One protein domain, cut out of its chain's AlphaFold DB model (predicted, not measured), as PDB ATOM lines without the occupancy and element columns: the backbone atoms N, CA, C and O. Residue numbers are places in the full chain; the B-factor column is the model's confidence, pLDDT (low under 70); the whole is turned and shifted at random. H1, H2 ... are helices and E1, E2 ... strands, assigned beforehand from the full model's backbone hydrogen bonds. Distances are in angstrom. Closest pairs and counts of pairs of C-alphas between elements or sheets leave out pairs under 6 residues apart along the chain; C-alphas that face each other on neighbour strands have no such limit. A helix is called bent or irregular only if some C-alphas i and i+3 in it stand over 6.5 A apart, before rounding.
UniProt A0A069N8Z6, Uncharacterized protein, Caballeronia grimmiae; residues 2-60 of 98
ATOM      1  N   ALA A   2     -27.752 -38.647  70.002       64.44
ATOM      2  CA  ALA A   2     -28.716 -37.656  70.482       64.44
ATOM      3  C   ALA A   2     -28.211 -37.076  71.814       64.44
ATOM      4  O   ALA A   2     -27.933 -37.838  72.729       64.44
ATOM      5  N   ALA A   3     -28.058 -35.751  71.907       67.88
ATOM      6  CA  ALA A   3     -27.542 -35.066  73.103       67.88
ATOM      7  C   ALA A   3     -28.588 -34.926  74.234       67.88
ATOM      8  O   ALA A   3     -28.313 -34.379  75.296       67.88
ATOM      9  N   GLY A   4     -29.811 -35.405  74.007       76.75
ATOM     10  CA  GLY A   4     -30.897 -35.332  74.970       76.75
ATOM     11  C   GLY A   4     -32.241 -35.671  74.341       76.75
ATOM     12  O   GLY A   4     -32.340 -35.919  73.135       76.75
ATOM     13  N   THR A   5     -33.279 -35.660  75.167       82.25
ATOM     14  CA  THR A   5     -34.671 -35.871  74.756       82.25
ATOM     15  C   THR A   5     -35.541 -34.723  75.244       82.25
ATOM     16  O   THR A   5     -35.309 -34.171  76.319       82.25
ATOM     17  N   VAL A   6     -36.568 -34.372  74.472       85.38
ATOM     18  CA  VAL A   6     -37.600 -33.443  74.941       85.38
ATOM     19  C   VAL A   6     -38.515 -34.202  75.888       85.38
ATOM     20  O   VAL A   6     -39.081 -35.228  75.508       85.38
ATOM     21  N   GLN A   7     -38.660 -33.705  77.111       88.25
ATOM     22  CA  GLN A   7     -39.538 -34.300  78.108       88.25
ATOM     23  C   GLN A   7     -40.462 -33.239  78.696       88.25
ATOM     24  O   GLN A   7     -40.075 -32.088  78.914       88.25
ATOM     25  N   THR A   8     -41.706 -33.630  78.947       88.00
ATOM     26  CA  THR A   8     -42.650 -32.795  79.683       88.00
ATOM     27  C   THR A   8     -42.286 -32.865  81.157       88.00
ATOM     28  O   THR A   8     -42.393 -33.924  81.776       88.00
ATOM     29  N   VAL A   9     -41.842 -31.742  81.705       89.06
ATOM     30  CA  VAL A   9     -41.535 -31.584  83.124       89.06
ATOM     31  C   VAL A   9     -42.620 -30.751  83.791       89.06
ATOM     32  O   VAL A   9     -43.265 -29.912  83.160       89.06
ATOM     33  N   LEU A  10     -42.840 -31.010  85.072       88.12
ATOM     34  CA  LEU A  10     -43.762 -30.251  85.907       88.12
ATOM     35  C   LEU A  10     -42.930 -29.283  86.746       88.12
ATOM     36  O   LEU A  10     -42.012 -29.708  87.447       88.12
ATOM     37  N   THR A  11     -43.226 -27.993  86.652       88.50
ATOM     38  CA  THR A  11     -42.562 -26.933  87.410       88.50
ATOM     39  C   THR A  11     -43.564 -26.231  88.320       88.50
ATOM     40  O   THR A  11     -44.732 -26.060  87.978       88.50
ATOM     41  N   CYS A  12     -43.107 -25.843  89.509       88.75
ATOM     42  CA  CYS A  12     -43.894 -25.071  90.464       88.75
ATOM     43  C   CYS A  12     -43.702 -23.579  90.164       88.75
ATOM     44  O   CYS A  12     -42.590 -23.065  90.296       88.75
ATOM     45  N   VAL A  13     -44.763 -22.882  89.755       86.06
ATOM     46  CA  VAL A  13     -44.713 -21.453  89.394       86.06
ATOM     47  C   VAL A  13     -45.440 -20.631  90.463       86.06
ATOM     48  O   VAL A  13     -46.533 -21.031  90.871       86.06
ATOM     49  N   PRO A  14     -44.863 -19.516  90.957       84.50
ATOM     50  CA  PRO A  14     -45.480 -18.723  92.016       84.50
ATOM     51  C   PRO A  14     -46.764 -18.052  91.524       84.50
ATOM     52  O   PRO A  14     -46.789 -17.436  90.457       84.50
ATOM     53  N   VAL A  15     -47.820 -18.129  92.330       80.19
ATOM     54  CA  VAL A  15     -49.111 -17.485  92.073       80.19
ATOM     55  C   VAL A  15     -49.452 -16.508  93.194       80.19
ATOM     56  O   VAL A  15     -49.191 -16.745  94.371       80.19
ATOM     57  N   SER A  16     -50.040 -15.374  92.820       71.75
ATOM     58  CA  SER A  16     -50.386 -14.272  93.727       71.75
ATOM     59  C   SER A  16     -51.753 -14.424  94.407       71.75
ATOM     60  O   SER A  16     -52.166 -13.531  95.142       71.75
ATOM     61  N   SER A  17     -52.472 -15.527  94.171       64.12
ATOM     62  CA  SER A  17     -53.806 -15.772  94.739       64.12
ATOM     63  C   SER A  17     -53.974 -17.224  95.186       64.12
ATOM     64  O   SER A  17     -53.341 -18.110  94.617       64.12
ATOM     65  N   ASP A  18     -54.867 -17.448  96.156       61.44
ATOM     66  CA  ASP A  18     -55.266 -18.736  96.772       61.44
ATOM     67  C   ASP A  18     -55.938 -19.737  95.795       61.44
ATOM     68  O   ASP A  18     -56.661 -20.645  96.194       61.44
ATOM     69  N   GLN A  19     -55.720 -19.588  94.486       62.38
ATOM     70  CA  GLN A  19     -56.246 -20.482  93.450       62.38
ATOM     71  C   GLN A  19     -55.394 -21.749  93.253       62.38
ATOM     72  O   GLN A  19     -55.530 -22.426  92.237       62.38
ATOM     73  N   SER A  20     -54.512 -22.085  94.199       65.88
ATOM     74  CA  SER A  20     -53.820 -23.375  94.202       65.88
ATOM     75  C   SER A  20     -54.807 -24.469  94.601       65.88
ATOM     76  O   SER A  20     -55.387 -24.428  95.689       65.88
ATOM     77  N   SER A  21     -55.011 -25.452  93.732       69.19
ATOM     78  CA  SER A  21     -55.841 -26.611  94.049       69.19
ATOM     79  C   SER A  21     -55.178 -27.465  95.143       69.19
ATOM     80  O   SER A  21     -53.964 -27.414  95.336       69.19
ATOM     81  N   GLY A  22     -55.947 -28.277  95.880       71.25
ATOM     82  CA  GLY A  22     -55.388 -29.108  96.965       71.25
ATOM     83  C   GLY A  22     -54.273 -30.064  96.506       71.25
ATOM     84  O   GLY A  22     -53.385 -30.398  97.283       71.25
ATOM     85  N   ILE A  23     -54.280 -30.445  95.223       76.00
ATOM     86  CA  ILE A  23     -53.206 -31.222  94.589       76.00
ATOM     87  C   ILE A  23     -51.941 -30.384  94.337       76.00
ATOM     88  O   ILE A  23     -50.841 -30.903  94.511       76.00
ATOM     89  N   ASP A  24     -52.066 -29.095  94.002       77.50
ATOM     90  CA  ASP A  24     -50.919 -28.196  93.818       77.50
ATOM     91  C   ASP A  24     -50.165 -28.016  95.130       77.50
ATOM     92  O   ASP A  24     -48.944 -28.103  95.161       77.50
ATOM     93  N   GLN A  25     -50.896 -27.849  96.233       75.56
ATOM     94  CA  GLN A  25     -50.315 -27.628  97.558       75.56
ATOM     95  C   GLN A  25     -49.613 -28.875  98.120       75.56
ATOM     96  O   GLN A  25     -48.699 -28.760  98.937       75.56
ATOM     97  N   GLN A  26     -50.023 -30.066  97.671       80.12
ATOM     98  CA  GLN A  26     -49.423 -31.337  98.073       80.12
ATOM     99  C   GLN A  26     -48.144 -31.666  97.283       80.12
ATOM    100  O   GLN A  26     -47.252 -32.319  97.823       80.12
ATOM    101  N   VAL A  27     -48.041 -31.222  96.026       84.00
ATOM    102  CA  VAL A  27     -46.860 -31.454  95.170       84.00
ATOM    103  C   VAL A  27     -45.862 -30.291  95.247       84.00
ATOM    104  O   VAL A  27     -44.655 -30.520  95.289       84.00
ATOM    105  N   CYS A  28     -46.354 -29.054  95.307       83.81
ATOM    106  CA  CYS A  28     -45.586 -27.820  95.440       83.81
ATOM    107  C   CYS A  28     -45.915 -27.157  96.793       83.81
ATOM    108  O   CYS A  28     -46.836 -26.338  96.874       83.81
ATOM    109  N   PRO A  29     -45.193 -27.495  97.879       80.94
ATOM    110  CA  PRO A  29     -45.485 -26.939  99.194       80.94
ATOM    111  C   PRO A  29     -45.281 -25.420  99.214       80.94
ATOM    112  O   PRO A  29     -44.340 -24.894  98.617       80.94
ATOM    113  N   ALA A  30     -46.153 -24.711  99.934       75.50
ATOM    114  CA  ALA A  30     -46.017 -23.272 100.125       75.50
ATOM    115  C   ALA A  30     -44.721 -22.953 100.888       75.50
ATOM    116  O   ALA A  30     -44.421 -23.556 101.923       75.50
ATOM    117  N   ALA A  31     -43.966 -21.974 100.396       75.94
ATOM    118  CA  ALA A  31     -42.714 -21.527 100.996       75.94
ATOM    119  C   ALA A  31     -42.756 -20.005 101.156       75.94
ATOM    120  O   ALA A  31     -43.053 -19.279 100.212       75.94
ATOM    121  N   GLY A  32     -42.502 -19.511 102.372       72.69
ATOM    122  CA  GLY A  32     -42.436 -18.068 102.642       72.69
ATOM    123  C   GLY A  32     -43.746 -17.295 102.419       72.69
ATOM    124  O   GLY A  32     -43.692 -16.109 102.112       72.69
ATOM    125  N   GLY A  33     -44.910 -17.944 102.546       74.81
ATOM    126  CA  GLY A  33     -46.222 -17.310 102.335       74.81
ATOM    127  C   GLY A  33     -46.618 -17.138 100.864       74.81
ATOM    128  O   GLY A  33     -47.588 -16.444 100.575       74.81
ATOM    129  N   GLN A  34     -45.872 -17.752  99.941       79.00
ATOM    130  CA  GLN A  34     -46.200 -17.799  98.520       79.00
ATOM    131  C   GLN A  34     -46.804 -19.155  98.159       79.00
ATOM    132  O   GLN A  34     -46.330 -20.201  98.614       79.00
ATOM    133  N   TYR A  35     -47.848 -19.117  97.336       81.31
ATOM    134  CA  TYR A  35     -48.480 -20.303  96.774       81.31
ATOM    135  C   TYR A  35     -47.868 -20.610  95.415       81.31
ATOM    136  O   TYR A  35     -47.475 -19.705  94.676       81.31
ATOM    137  N   PHE A  36     -47.799 -21.891  95.080       84.56
ATOM    138  CA  PHE A  36     -47.268 -22.358  93.810       84.56
ATOM    139  C   PHE A  36     -48.326 -23.204  93.110       84.56
ATOM    140  O   PHE A  36     -49.034 -23.971  93.755       84.56
ATOM    141  N   HIS A  37     -48.427 -23.053  91.795       85.44
ATOM    142  CA  HIS A  37     -49.291 -23.871  90.949       85.44
ATOM    143  C   HIS A  37     -48.431 -24.780  90.068       85.44
ATOM    144  O   HIS A  37     -47.353 -24.375  89.615       85.44
ATOM    145  N   LEU A  38     -48.904 -26.001  89.811       86.38
ATOM    146  CA  LEU A  38     -48.237 -26.939  88.913       86.38
ATOM    147  C   LEU A  38     -48.399 -26.496  87.461       86.38
ATOM    148  O   LEU A  38     -49.507 -26.400  86.938       86.38
ATOM    149  N   GLN A  39     -47.293 -26.270  86.767       85.31
ATOM    150  CA  GLN A  39     -47.301 -25.990  85.341       85.31
ATOM    151  C   GLN A  39     -46.513 -27.062  84.594       85.31
ATOM    152  O   GLN A  39     -45.362 -27.349  84.908       85.31
ATOM    153  N   SER A  40     -47.126 -27.665  83.577       88.00
ATOM    154  CA  SER A  40     -46.405 -28.538  82.653       88.00
ATOM    155  C   SER A  40     -45.678 -27.694  81.612       88.00
ATOM    156  O   SER A  40     -46.312 -26.908  80.902       88.00
ATOM    157  N   GLN A  41     -44.372 -27.890  81.472       86.50
ATOM    158  CA  GLN A  41     -43.560 -27.253  80.443       86.50
ATOM    159  C   GLN A  41     -42.692 -28.296  79.736       86.50
ATOM    160  O   GLN A  41     -42.255 -29.280  80.327       86.50
ATOM    161  N   GLN A  42     -42.445 -28.099  78.442       88.50
ATOM    162  CA  GLN A  42     -41.474 -28.910  77.715       88.50
ATOM    163  C   GLN A  42     -40.066 -28.420  78.049       88.50
ATOM    164  O   GLN A  42     -39.769 -27.236  77.886       88.50
ATOM    165  N   ALA A  43     -39.211 -29.329  78.502       83.69
ATOM    166  CA  ALA A  43     -37.805 -29.058  78.754       83.69
ATOM    167  C   ALA A  43     -36.920 -30.033  77.977       83.69
ATOM    168  O   ALA A  43     -37.311 -31.160  77.656       83.69
ATOM    169  N   TYR A  44     -35.707 -29.582  77.677       84.44
ATOM    170  CA  TYR A  44     -34.668 -30.426  77.109       84.44
ATOM    171  C   TYR A  44     -33.951 -31.131  78.253       84.44
ATOM    172  O   TYR A  44     -33.268 -30.493  79.051       84.44
ATOM    173  N   VAL A  45     -34.126 -32.447  78.342       83.38
ATOM    174  CA  VAL A  45     -33.396 -33.270  79.302       83.38
ATOM    175  C   VAL A  45     -32.120 -33.728  78.622       83.38
ATOM    176  O   VAL A  45     -32.151 -34.471  77.639       83.38
ATOM    177  N   LEU A  46     -31.001 -33.223  79.127       84.62
ATOM    178  CA  LEU A  46     -29.675 -33.530  78.616       84.62
ATOM    179  C   LEU A  46     -29.214 -34.870  79.183       84.62
ATOM    180  O   LEU A  46     -29.387 -35.140  80.373       84.62
ATOM    181  N   ALA A  47     -28.613 -35.704  78.338       82.44
ATOM    182  CA  ALA A  47     -27.995 -36.932  78.818       82.44
ATOM    183  C   ALA A  47     -26.737 -36.575  79.633       82.44
ATOM    184  O   ALA A  47     -25.955 -35.732  79.177       82.44
ATOM    185  N   PRO A  48     -26.493 -37.191  80.803       75.75
ATOM    186  CA  PRO A  48     -25.345 -36.847  81.637       75.75
ATOM    187  C   PRO A  48     -24.012 -37.091  80.918       75.75
ATOM    188  O   PRO A  48     -23.076 -36.319  81.111       75.75
ATOM    189  N   GLU A  49     -23.926 -38.075  80.011       81.06
ATOM    190  CA  GLU A  49     -22.734 -38.272  79.169       81.06
ATOM    191  C   GLU A  49     -22.433 -37.097  78.221       81.06
ATOM    192  O   GLU A  49     -21.296 -36.923  77.786       81.06
ATOM    193  N   SER A  50     -23.437 -36.281  77.901       76.06
ATOM    194  CA  SER A  50     -23.314 -35.140  76.991       76.06
ATOM    195  C   SER A  50     -23.084 -33.811  77.712       76.06
ATOM    196  O   SER A  50     -22.842 -32.805  77.047       76.06
ATOM    197  N   ALA A  51     -23.091 -33.800  79.051       75.88
ATOM    198  CA  ALA A  51     -22.945 -32.586  79.854       75.88
ATOM    199  C   ALA A  51     -21.667 -31.808  79.505       75.88
ATOM    200  O   ALA A  51     -21.742 -30.633  79.173       75.88
ATOM    201  N   GLY A  52     -20.509 -32.478  79.435       77.50
ATOM    202  CA  GLY A  52     -19.245 -31.813  79.088       77.50
ATOM    203  C   GLY A  52     -19.202 -31.244  77.660       77.50
ATOM    204  O   GLY A  52     -18.570 -30.218  77.408       77.50
ATOM    205  N   TYR A  53     -19.908 -31.868  76.713       80.38
ATOM    206  CA  TYR A  53     -20.026 -31.341  75.351       80.38
ATOM    207  C   TYR A  53     -20.920 -30.098  75.319       80.38
ATOM    208  O   TYR A  53     -20.588 -29.110  74.674       80.38
ATOM    209  N   ILE A  54     -22.029 -30.115  76.052       80.69
ATOM    210  CA  ILE A  54     -22.962 -28.987  76.093       80.69
ATOM    211  C   ILE A  54     -22.354 -27.810  76.857       80.69
ATOM    212  O   ILE A  54     -22.432 -26.689  76.366       80.69
ATOM    213  N   ASP A  55     -21.675 -28.057  77.978       82.75
ATOM    214  CA  ASP A  55     -20.981 -27.019  78.745       82.75
ATOM    215  C   ASP A  55     -19.897 -26.328  77.912       82.75
ATOM    216  O   ASP A  55     -19.755 -25.109  77.972       82.75
ATOM    217  N   SER A  56     -19.175 -27.075  77.070       78.44
ATOM    218  CA  SER A  56     -18.149 -26.488  76.195       78.44
ATOM    219  C   SER A  56     -18.718 -25.656  75.038       78.44
ATOM    220  O   SER A  56     -18.032 -24.766  74.543       78.44
ATOM    221  N   ILE A  57     -19.968 -25.891  74.623       79.00
ATOM    222  CA  ILE A  57     -20.646 -25.107  73.570       79.00
ATOM    223  C   ILE A  57     -21.447 -23.943  74.154       79.00
ATOM    224  O   ILE A  57     -21.593 -22.907  73.508       79.00
ATOM    225  N   ALA A  58     -21.982 -24.106  75.363       83.12
ATOM    226  CA  ALA A  58     -22.705 -23.063  76.078       83.12
ATOM    227  C   ALA A  58     -21.768 -21.965  76.607       83.12
ATOM    228  O   ALA A  58     -22.230 -20.869  76.930       83.12
ATOM    229  N   GLN A  59     -20.463 -22.239  76.693       84.25
ATOM    230  CA  GLN A  59     -19.478 -21.227  77.043       84.25
ATOM    231  C   GLN A  59     -19.414 -20.116  75.980       84.25
ATOM    232  O   GLN A  59     -19.403 -20.392  74.778       84.25
ATOM    233  N   PRO A  60     -19.357 -18.840  76.402       84.25
ATOM    234  CA  PRO A  60     -19.196 -17.731  75.474       84.25
ATOM    235  C   PRO A  60     -17.860 -17.853  74.739       84.25
ATOM    236  O   PRO A  60     -16.836 -18.194  75.332       84.25
TER     237      PRO A  60
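AT A GLANCE: This is residues 2 to 60 of the 98 residues of an uncharacterized protein of Caballeronia grimmiae (UniProt A0A069N8Z6). A long, bent ribbon of two antiparallel strands, E1 and E2, makes the longest axis, with a helix at each end of it: the short H1 with its links where E1 ends and E2 begins, and H2 at the other end, where residues 55 to 60 stick out. The printed part has 59 residues with two named helices and two named strands, in the order E1, H1, E2, H2; the sheet has the order E1 - E2. The class is mixed, helices and strands. The whole is extended, with a radius of gyration of the C-alphas of 16.1 A, and elongated, with spans of 43 by 23 by 14 A.

IN THESE COORDINATES: Find C-alpha 4 at (-30.897, -35.332, 74.970); from there E1, residues 4 to 15, runs 30.7 A to C-alpha 15 at (-49.111, -17.485, 92.073). On the way E1 bends by 54 degrees at residue 7. Next look at residues 22 to 27, which form H1, 9.0 A from first to last C-alpha. E2, residues 35 to 46, then runs 29.3 A and bends by 69 degrees at residue 42. Last comes H2, residues 48 to 58, 15.1 A long, ending with C-alpha 58 at (-22.705, -23.063, 76.078). H2 is irregular: C-alphas 49 and 52 are 7.3 A apart.

HOW THE PARTS SIT: Begin with E1 and E2, antiparallel neighbours whose N-to-C directions stand at 163 degrees. Among the C-alphas that face each other are those of Gly 4 and Leu 46, 4.2 A apart, and those of Leu 10 and Ser 40, 4.5 A apart. Look for N 5 and O 45, 3.0 A apart, and N 15 and O 35, 2.8 A apart, both pairs within hydrogen-bond range. H1 has 7 pairs of C-alphas within 8 A of E2, the closest being those of Asp 24 and His 37, 5.4 A apart. H1 and E1 are near each other, with 5 pairs of C-alphas within 10 A. For E1 and H2 you will find 1 pair within 8 A, the C-alphas of Gly 4 and Ser 50, 7.9 A apart. H1 and H2 are apart. In H1 every O i to N i+4 pair is within hydrogen-bond range; in H2, 5 of 7 are.

THE WHOLE: The two C-alphas farthest apart are those of Gly 22 and Pro 60, 43.6 A. Residues 55 to 60, of which 55 to 58 belong to H2, stand free. The printed part has no cut. The link from E2 to H2 is tight, with 1 residue; the links from E1 to H1, with 6 residues, and from H1 to E2, with 7, are short. The mean pLDDT of the printed part is 79.7; look for values under 70 at residues 2 to 3 and 17 to 21.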